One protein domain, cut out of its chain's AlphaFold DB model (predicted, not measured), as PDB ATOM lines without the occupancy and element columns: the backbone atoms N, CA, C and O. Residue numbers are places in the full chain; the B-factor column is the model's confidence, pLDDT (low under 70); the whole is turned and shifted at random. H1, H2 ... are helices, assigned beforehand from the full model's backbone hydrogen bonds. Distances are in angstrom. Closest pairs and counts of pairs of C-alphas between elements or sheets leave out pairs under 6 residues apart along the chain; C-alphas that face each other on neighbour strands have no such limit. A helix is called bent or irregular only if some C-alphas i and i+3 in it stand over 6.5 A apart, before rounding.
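This is residues 28 to 92 of the 409 residues of an uncharacterized protein of Candidatus Melainabacteria bacterium RIFCSPLOWO2_12_FULL_35_11 (UniProt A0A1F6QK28). A long, loosely closed helical hairpin, H2 and H3, makes the length of a rod, and the short helix H1 packs on it at a slant, making a corner with H2 and touching residues 76 to 83 of H3. The last residues, 85 to 92, stick out past the rest, and at the other end of the rod residues 57 to 63 make the turn from H2 to H3. The printed part has 65 residues with three named helices, H1, H2 and H3 in that order, and no named strand; the class is all helix. The whole is loose, with a radius of gyration of the C-alphas of 14.3 A and spans of 49 by 19 by 18 A.

H1 is residues 28 to 37, 14.3 A from first to last C-alpha, and begins with C-alpha 28 at (-45.792, -28.911, -21.517). After a tight link of one residue, H2 is residues 39 to 56, 27.4 A long, beginning with C-alpha 39 at (-35.684, -28.270, -10.013). H2 is irregular, with C-alphas 42 and 45 7.1 A apart, and has a kink of 35 degrees near residue 46. A short link of seven residues comes before H3, residues 64 to 91, 41.4 A long, ending with C-alpha 91 at (-22.178, -33.557, -14.154). H3 is irregular, with C-alphas 68 and 71 7.7 A apart, and has a kink of 49 degrees near residue 71.

H2 and H3 form a helical hairpin and touch, H2 with residues 42 to 49 alone; their closest C-alphas, those of Val 42 and Gly 80, are 5.0 A apart. Their lines stand at a shallow tilt of 12 degrees, and they run opposite ways. H1 and H2 touch only at the corner by their link, H2 with residues 41 to 42 alone; the closest C-alphas, those of Leu 35 and Ala 41, are 5.5 A apart. They run opposite ways at a steep tilt of 47 degrees. H1 and H3 also touch, H3 with residues 76 to 83 alone; the closest C-alphas, those of Leu 35 and Gly 80, are 7.4 A apart. These two run the same way at a tilt of 35.3 degrees, only just steep. In H1 every O i to N i+4 pair is within hydrogen-bond range; in H2 10 of 14 pairs are, and in H3 19 of 24.

The two C-alphas farthest apart, those of Arg 60 and Asp 92, are 49.1 A apart. Residues 85 to 92, of which 85 to 91 belong to H3, stand free; the body without them spans 39 by 19 by 17 A. The printed part has no cut and no long link between its helices. The mean pLDDT of the printed part is 76.0, and the model's confidence is low, under 70, at residues 57 to 68, residue 84 and residues 86 to 92.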
ATOM      1  N   GLY A  28     -47.017 -28.128 -21.367       85.12
ATOM      2  CA  GLY A  28     -45.792 -28.911 -21.517       85.12
ATOM      3  C   GLY A  28     -44.557 -28.022 -21.649       85.12
ATOM      4  O   GLY A  28     -43.609 -28.184 -20.889       85.12
ATOM      5  N   PHE A  29     -44.599 -27.026 -22.541       88.94
ATOM      6  CA  PHE A  29     -43.509 -26.057 -22.697       88.94
ATOM      7  C   PHE A  29     -43.253 -25.266 -21.414       88.94
ATOM      8  O   PHE A  29     -42.112 -25.198 -20.966       88.94
ATOM      9  N   CYS A  30     -44.296 -24.725 -20.775       90.06
ATOM     10  CA  CYS A  30     -44.154 -24.014 -19.503       90.06
ATOM     11  C   CYS A  30     -43.531 -24.899 -18.417       90.06
ATOM     12  O   CYS A  30     -42.710 -24.415 -17.645       90.06
ATOM     13  N   PHE A  31     -43.890 -26.184 -18.360       88.50
ATOM     14  CA  PHE A  31     -43.303 -27.122 -17.408       88.50
ATOM     15  C   PHE A  31     -41.822 -27.392 -17.692       88.50
ATOM     16  O   PHE A  31     -41.021 -27.384 -16.764       88.50
ATOM     17  N   ILE A  32     -41.438 -27.559 -18.961       85.56
ATOM     18  CA  ILE A  32     -40.034 -27.733 -19.356       85.56
ATOM     19  C   ILE A  32     -39.216 -26.479 -19.014       85.56
ATOM     20  O   ILE A  32     -38.146 -26.594 -18.424       85.56
ATOM     21  N   PHE A  33     -39.729 -25.278 -19.306       89.19
ATOM     22  CA  PHE A  33     -39.072 -24.025 -18.914       89.19
ATOM     23  C   PHE A  33     -38.981 -23.864 -17.392       89.19
ATOM     24  O   PHE A  33     -37.961 -23.397 -16.884       89.19
ATOM     25  N   ALA A  34     -40.015 -24.282 -16.657       87.81
ATOM     26  CA  ALA A  34     -39.992 -24.281 -15.200       87.81
ATOM     27  C   ALA A  34     -38.909 -25.225 -14.660       87.81
ATOM     28  O   ALA A  34     -38.128 -24.794 -13.819       87.81
ATOM     29  N   LEU A  35     -38.797 -26.451 -15.188       83.31
ATOM     30  CA  LEU A  35     -37.727 -27.398 -14.838       83.31
ATOM     31  C   LEU A  35     -36.334 -26.861 -15.182       83.31
ATOM     32  O   LEU A  35     -35.400 -27.046 -14.410       83.31
ATOM     33  N   GLY A  36     -36.197 -26.162 -16.313       79.44
ATOM     34  CA  GLY A  36     -34.951 -25.492 -16.692       79.44
ATOM     35  C   GLY A  36     -34.572 -24.327 -15.771       79.44
ATOM     36  O   GLY A  36     -33.402 -23.969 -15.703       79.44
ATOM     37  N   SER A  37     -35.544 -23.754 -15.050       84.12
ATOM     38  CA  SER A  37     -35.327 -22.628 -14.132       84.12
ATOM     39  C   SER A  37     -35.133 -23.072 -12.679       84.12
ATOM     40  O   SER A  37     -34.263 -22.548 -11.989       84.12
ATOM     41  N   LYS A  38     -35.962 -24.003 -12.187       78.88
ATOM     42  CA  LYS A  38     -35.923 -24.535 -10.817       78.88
ATOM     43  C   LYS A  38     -36.327 -26.006 -10.778       78.88
ATOM     44  O   LYS A  38     -37.423 -26.373 -11.198       78.88
ATOM     45  N   GLU A  39     -35.485 -26.822 -10.155       77.31
ATOM     46  CA  GLU A  39     -35.684 -28.270 -10.013       77.31
ATOM     47  C   GLU A  39     -36.944 -28.642  -9.211       77.31
ATOM     48  O   GLU A  39     -37.630 -29.605  -9.555       77.31
ATOM     49  N   ASP A  40     -37.338 -27.819  -8.233       79.69
ATOM     50  CA  ASP A  40     -38.550 -28.032  -7.427       79.69
ATOM     51  C   ASP A  40     -39.839 -28.081  -8.262       79.69
ATOM     52  O   ASP A  40     -40.853 -28.635  -7.821       79.69
ATOM     53  N   ALA A  41     -39.816 -27.548  -9.492       86.00
ATOM     54  CA  ALA A  41     -40.944 -27.601 -10.416       86.00
ATOM     55  C   ALA A  41     -41.391 -29.041 -10.724       86.00
ATOM     56  O   ALA A  41     -42.564 -29.248 -11.037       86.00
ATOM     57  N   VAL A  42     -40.519 -30.045 -10.550       86.19
ATOM     58  CA  VAL A  42     -40.846 -31.477 -10.696       86.19
ATOM     59  C   VAL A  42     -42.041 -31.918  -9.838       86.19
ATOM     60  O   VAL A  42     -42.731 -32.882 -10.163       86.19
ATOM     61  N   THR A  43     -42.337 -31.179  -8.767       88.25
ATOM     62  CA  THR A  43     -43.436 -31.464  -7.836       88.25
ATOM     63  C   THR A  43     -44.809 -31.005  -8.331       88.25
ATOM     64  O   THR A  43     -45.836 -31.510  -7.868       88.25
ATOM     65  N   LEU A  44     -44.864 -30.085  -9.302       87.56
ATOM     66  CA  LEU A  44     -46.106 -29.464  -9.780       87.56
ATOM     67  C   LEU A  44     -47.170 -30.463 -10.273       87.56
ATOM     68  O   LEU A  44     -48.340 -30.284  -9.926       87.56
ATOM     69  N   PRO A  45     -46.841 -31.536 -11.025       86.19
ATOM     70  CA  PRO A  45     -47.839 -32.513 -11.462       86.19
ATOM     71  C   PRO A  45     -48.507 -33.227 -10.280       86.19
ATOM     72  O   PRO A  45     -49.718 -33.465 -10.289       86.19
ATOM     73  N   ILE A  46     -47.730 -33.513  -9.231       87.00
ATOM     74  CA  ILE A  46     -48.213 -34.140  -7.998       87.00
ATOM     75  C   ILE A  46     -49.105 -33.151  -7.236       87.00
ATOM     76  O   ILE A  46     -50.203 -33.500  -6.808       87.00
ATOM     77  N   ILE A  47     -48.701 -31.886  -7.135       89.69
ATOM     78  CA  ILE A  47     -49.503 -30.826  -6.510       89.69
ATOM     79  C   ILE A  47     -50.856 -30.651  -7.211       89.69
ATOM     80  O   ILE A  47     -51.886 -30.558  -6.544       89.69
ATOM     81  N   ILE A  48     -50.883 -30.654  -8.547       85.94
ATOM     82  CA  ILE A  48     -52.124 -30.563  -9.331       85.94
ATOM     83  C   ILE A  48     -53.040 -31.761  -9.038       85.94
ATOM     84  O   ILE A  48     -54.256 -31.592  -8.903       85.94
ATOM     85  N   LEU A  49     -52.474 -32.963  -8.894       85.00
ATOM     86  CA  LEU A  49     -53.223 -34.153  -8.490       85.00
ATOM     87  C   LEU A  49     -53.849 -33.975  -7.096       85.00
ATOM     88  O   LEU A  49     -55.033 -34.265  -6.913       85.00
ATOM     89  N   PHE A  50     -53.099 -33.454  -6.124       86.94
ATOM     90  CA  PHE A  50     -53.627 -33.185  -4.784       86.94
ATOM     91  C   PHE A  50     -54.671 -32.068  -4.768       86.94
ATOM     92  O   PHE A  50     -55.698 -32.209  -4.101       86.94
ATOM     93  N   TYR A  51     -54.486 -31.012  -5.561       87.56
ATOM     94  CA  TYR A  51     -55.487 -29.962  -5.747       87.56
ATOM     95  C   TYR A  51     -56.809 -30.563  -6.243       87.56
ATOM     96  O   TYR A  51     -57.880 -30.303  -5.691       87.56
ATOM     97  N   TYR A  52     -56.732 -31.456  -7.231       81.31
ATOM     98  CA  TYR A  52     -57.896 -32.167  -7.740       81.31
ATOM     99  C   TYR A  52     -58.586 -33.018  -6.665       81.31
ATOM    100  O   TYR A  52     -59.809 -32.951  -6.488       81.31
ATOM    101  N   LEU A  53     -57.802 -33.804  -5.926       81.25
ATOM    102  CA  LEU A  53     -58.296 -34.693  -4.876       81.25
ATOM    103  C   LEU A  53     -58.994 -33.943  -3.734       81.25
ATOM    104  O   LEU A  53     -59.944 -34.481  -3.163       81.25
ATOM    105  N   PHE A  54     -58.529 -32.739  -3.398       83.94
ATOM    106  CA  PHE A  54     -58.997 -31.993  -2.229       83.94
ATOM    107  C   PHE A  54     -60.174 -31.073  -2.561       83.94
ATOM    108  O   PHE A  54     -61.106 -30.987  -1.766       83.94
ATOM    109  N   PHE A  55     -60.173 -30.432  -3.735       84.19
ATOM    110  CA  PHE A  55     -61.175 -29.416  -4.078       84.19
ATOM    111  C   PHE A  55     -62.236 -29.879  -5.081       84.19
ATOM    112  O   PHE A  55     -63.363 -29.397  -5.035       84.19
ATOM    113  N   ILE A  56     -61.908 -30.800  -5.995       76.56
ATOM    114  CA  ILE A  56     -62.794 -31.130  -7.127       76.56
ATOM    115  C   ILE A  56     -63.502 -32.475  -6.924       76.56
ATOM    116  O   ILE A  56     -64.650 -32.649  -7.335       76.56
ATOM    117  N   SER A  57     -62.859 -33.432  -6.255       66.19
ATOM    118  CA  SER A  57     -63.327 -34.824  -6.151       66.19
ATOM    119  C   SER A  57     -64.478 -35.064  -5.141       66.19
ATOM    120  O   SER A  57     -64.571 -36.102  -4.481       66.19
ATOM    121  N   SER A  58     -65.399 -34.105  -5.008       57.34
ATOM    122  CA  SER A  58     -66.466 -34.073  -3.993       57.34
ATOM    123  C   SER A  58     -67.656 -35.031  -4.243       57.34
ATOM    124  O   SER A  58     -68.660 -34.945  -3.540       57.34
ATOM    125  N   SER A  59     -67.596 -35.959  -5.209       53.38
ATOM    126  CA  SER A  59     -68.730 -36.836  -5.575       53.38
ATOM    127  C   SER A  59     -68.358 -38.327  -5.637       53.38
ATOM    128  O   SER A  59     -67.184 -38.682  -5.744       53.38
ATOM    129  N   ARG A  60     -69.380 -39.200  -5.566       54.22
ATOM    130  CA  ARG A  60     -69.374 -40.679  -5.431       54.22
ATOM    131  C   ARG A  60     -68.389 -41.422  -6.364       54.22
ATOM    132  O   ARG A  60     -67.965 -42.516  -6.018       54.22
ATOM    133  N   ASN A  61     -67.945 -40.806  -7.468       56.53
ATOM    134  CA  ASN A  61     -66.941 -41.336  -8.408       56.53
ATOM    135  C   ASN A  61     -65.594 -40.594  -8.320       56.53
ATOM    136  O   ASN A  61     -65.167 -39.910  -9.250       56.53
ATOM    137  N   ARG A  62     -64.913 -40.770  -7.183       57.91
ATOM    138  CA  ARG A  62     -63.719 -40.013  -6.765       57.91
ATOM    139  C   ARG A  62     -62.468 -40.208  -7.654       57.91
ATOM    140  O   ARG A  62     -61.569 -39.368  -7.643       57.91
ATOM    141  N   LEU A  63     -62.395 -41.306  -8.418       62.88
ATOM    142  CA  LEU A  63     -61.193 -41.726  -9.167       62.88
ATOM    143  C   LEU A  63     -61.330 -41.689 -10.698       62.88
ATOM    144  O   LEU A  63     -60.314 -41.712 -11.385       62.88
ATOM    145  N   ASN A  64     -62.542 -41.613 -11.253       63.19
ATOM    146  CA  ASN A  64     -62.757 -41.640 -12.711       63.19
ATOM    147  C   ASN A  64     -61.999 -40.542 -13.487       63.19
ATOM    148  O   ASN A  64     -61.367 -40.870 -14.485       63.19
ATOM    149  N   PRO A  65     -61.993 -39.275 -13.046       60.84
ATOM    150  CA  PRO A  65     -61.255 -38.205 -13.726       60.84
ATOM    151  C   PRO A  65     -59.729 -38.284 -13.560       60.84
ATOM    152  O   PRO A  65     -58.992 -37.830 -14.432       60.84
ATOM    153  N   ILE A  66     -59.236 -38.885 -12.472       67.38
ATOM    154  CA  ILE A  66     -57.803 -39.179 -12.313       67.38
ATOM    155  C   ILE A  66     -57.420 -40.305 -13.269       67.38
ATOM    156  O   ILE A  66     -56.470 -40.161 -14.027       67.38
ATOM    157  N   ARG A  67     -58.211 -41.385 -13.313       68.31
ATOM    158  CA  ARG A  67     -58.034 -42.487 -14.268       68.31
ATOM    159  C   ARG A  67     -58.087 -41.999 -15.716       68.31
ATOM    160  O   ARG A  67     -57.243 -42.395 -16.512       68.31
ATOM    161  N   SER A  68     -59.010 -41.095 -16.052       66.12
ATOM    162  CA  SER A  68     -59.137 -40.563 -17.415       66.12
ATOM    163  C   SER A  68     -57.975 -39.660 -17.835       66.12
ATOM    164  O   SER A  68     -57.763 -39.482 -19.028       66.12
ATOM    165  N   ASN A  69     -57.227 -39.091 -16.882       70.12
ATOM    166  CA  ASN A  69     -56.088 -38.202 -17.144       70.12
ATOM    167  C   ASN A  69     -54.747 -38.782 -16.661       70.12
ATOM    168  O   ASN A  69     -53.734 -38.085 -16.680       70.12
ATOM    169  N   LEU A  70     -54.719 -40.058 -16.262       75.62
ATOM    170  CA  LEU A  70     -53.541 -40.698 -15.676       75.62
ATOM    171  C   LEU A  70     -52.352 -40.661 -16.637       75.62
ATOM    172  O   LEU A  70     -51.244 -40.364 -16.217       75.62
ATOM    173  N   LYS A  71     -52.600 -40.879 -17.935       75.94
ATOM    174  CA  LYS A  71     -51.567 -40.815 -18.981       75.94
ATOM    175  C   LYS A  71     -50.900 -39.439 -19.061       75.94
ATOM    176  O   LYS A  71     -49.694 -39.361 -19.240       75.94
ATOM    177  N   VAL A  72     -51.674 -38.366 -18.894       76.00
ATOM    178  CA  VAL A  72     -51.154 -36.992 -18.898       76.00
ATOM    179  C   VAL A  72     -50.301 -36.748 -17.660       76.00
ATOM    180  O   VAL A  72     -49.177 -36.281 -17.777       76.00
ATOM    181  N   ILE A  73     -50.803 -37.104 -16.478       78.38
ATOM    182  CA  ILE A  73     -50.058 -36.939 -15.223       78.38
ATOM    183  C   ILE A  73     -48.759 -37.754 -15.265       78.38
ATOM    184  O   ILE A  73     -47.702 -37.228 -14.931       78.38
ATOM    185  N   LEU A  74     -48.824 -39.001 -15.741       81.12
ATOM    186  CA  LEU A  74     -47.664 -39.873 -15.898       81.12
ATOM    187  C   LEU A  74     -46.649 -39.290 -16.887       81.12
ATOM    188  O   LEU A  74     -45.459 -39.342 -16.609       81.12
ATOM    189  N   LEU A  75     -47.096 -38.680 -17.991       82.75
ATOM    190  CA  LEU A  75     -46.208 -37.994 -18.932       82.75
ATOM    191  C   LEU A  75     -45.443 -36.851 -18.255       82.75
ATOM    192  O   LEU A  75     -44.232 -36.767 -18.409       82.75
ATOM    193  N   PHE A  76     -46.119 -35.990 -17.491       83.12
ATOM    194  CA  PHE A  76     -45.446 -34.898 -16.778       83.12
ATOM    195  C   PHE A  76     -44.487 -35.410 -15.694       83.12
ATOM    196  O   PHE A  76     -43.421 -34.830 -15.509       83.12
ATOM    197  N   ILE A  77     -44.825 -36.511 -15.015       81.81
ATOM    198  CA  ILE A  77     -43.913 -37.174 -14.071       81.81
ATOM    199  C   ILE A  77     -42.685 -37.722 -14.808       81.81
ATOM    200  O   ILE A  77     -41.565 -37.462 -14.387       81.81
ATOM    201  N   LEU A  78     -42.873 -38.422 -15.932       82.12
ATOM    202  CA  LEU A  78     -41.780 -38.949 -16.755       82.12
ATOM    203  C   LEU A  78     -40.875 -37.826 -17.275       82.12
ATOM    204  O   LEU A  78     -39.661 -37.917 -17.132       82.12
ATOM    205  N   LEU A  79     -41.451 -36.737 -17.797       80.44
ATOM    206  CA  LEU A  79     -40.703 -35.540 -18.203       80.44
ATOM    207  C   LEU A  79     -39.920 -34.933 -17.031       80.44
ATOM    208  O   LEU A  79     -38.778 -34.518 -17.202       80.44
ATOM    209  N   GLY A  80     -40.512 -34.931 -15.836       77.00
ATOM    210  CA  GLY A  80     -39.857 -34.508 -14.603       77.00
ATOM    211  C   GLY A  80     -38.666 -35.383 -14.198       77.00
ATOM    212  O   GLY A  80     -37.686 -34.860 -13.677       77.00
ATOM    213  N   LEU A  81     -38.717 -36.691 -14.473       76.81
ATOM    214  CA  LEU A  81     -37.640 -37.646 -14.178       76.81
ATOM    215  C   LEU A  81     -36.485 -37.598 -15.190       76.81
ATOM    216  O   LEU A  81     -35.365 -37.961 -14.842       76.81
ATOM    217  N   ILE A  82     -36.713 -37.116 -16.415       76.25
ATOM    218  CA  ILE A  82     -35.644 -36.950 -17.415       76.25
ATOM    219  C   ILE A  82     -34.583 -35.955 -16.922       76.25
ATOM    220  O   ILE A  82     -33.392 -36.173 -17.124       76.25
ATOM    221  N   TYR A  83     -34.991 -34.884 -16.237       71.25
ATOM    222  CA  TYR A  83     -34.079 -33.845 -15.753       71.25
ATOM    223  C   TYR A  83     -32.992 -34.349 -14.775       71.25
ATOM    224  O   TYR A  83     -31.811 -34.139 -15.066       71.25
ATOM    225  N   PRO A  84     -33.311 -35.040 -13.657       67.69
ATOM    226  CA  PRO A  84     -32.284 -35.579 -12.763       67.69
ATOM    227  C   PRO A  84     -31.393 -36.623 -13.452       67.69
ATOM    228  O   PRO A  84     -30.201 -36.676 -13.160       67.69
ATOM    229  N   ILE A  85     -31.923 -37.388 -14.416       71.38
ATOM    230  CA  ILE A  85     -31.133 -38.336 -15.220       71.38
ATOM    231  C   ILE A  85     -30.119 -37.589 -16.101       71.38
ATOM    232  O   ILE A  85     -28.938 -37.925 -16.099       71.38
ATOM    233  N   LEU A  86     -30.541 -36.541 -16.815       69.38
ATOM    234  CA  LEU A  86     -29.635 -35.715 -17.622       69.38
ATOM    235  C   LEU A  86     -28.566 -35.028 -16.764       69.38
ATOM    236  O   LEU A  86     -27.411 -34.926 -17.178       69.38
ATOM    237  N   ARG A  87     -28.930 -34.578 -15.559       65.44
ATOM    238  CA  ARG A  87     -27.983 -33.996 -14.601       65.44
ATOM    239  C   ARG A  87     -26.952 -35.022 -14.139       65.44
ATOM    240  O   ARG A  87     -25.770 -34.690 -14.098       65.44
ATOM    241  N   TYR A  88     -27.389 -36.241 -13.827       65.19
ATOM    242  CA  TYR A  88     -26.496 -37.335 -13.454       65.19
ATOM    243  C   TYR A  88     -25.477 -37.626 -14.560       65.19
ATOM    244  O   TYR A  88     -24.280 -37.616 -14.298       65.19
ATOM    245  N   LEU A  89     -25.946 -37.773 -15.802       66.31
ATOM    246  CA  LEU A  89     -25.100 -38.100 -16.953       66.31
ATOM    247  C   LEU A  89     -24.106 -36.988 -17.329       66.31
ATOM    248  O   LEU A  89     -23.033 -37.286 -17.841       66.31
ATOM    249  N   LYS A  90     -24.459 -35.711 -17.121       62.62
ATOM    250  CA  LYS A  90     -23.631 -34.571 -17.554       62.62
ATOM    251  C   LYS A  90     -22.621 -34.099 -16.505       62.62
ATOM    252  O   LYS A  90     -21.576 -33.580 -16.879       62.62
ATOM    253  N   TYR A  91     -22.953 -34.202 -15.220       55.62
ATOM    254  CA  TYR A  91     -22.178 -33.557 -14.154       55.62
ATOM    255  C   TYR A  91     -21.462 -34.528 -13.217       55.62
ATOM    256  O   TYR A  91     -20.892 -34.068 -12.232       55.62
ATOM    257  N   ASP A  92     -21.528 -35.841 -13.475       49.41
ATOM    258  CA  ASP A  92     -20.966 -36.882 -12.597       49.41
ATOM    259  C   ASP A  92     -21.379 -36.674 -11.119       49.41
ATOM    260  O   ASP A  92     -20.677 -36.993 -10.163       49.41
TER     261      ASP A  92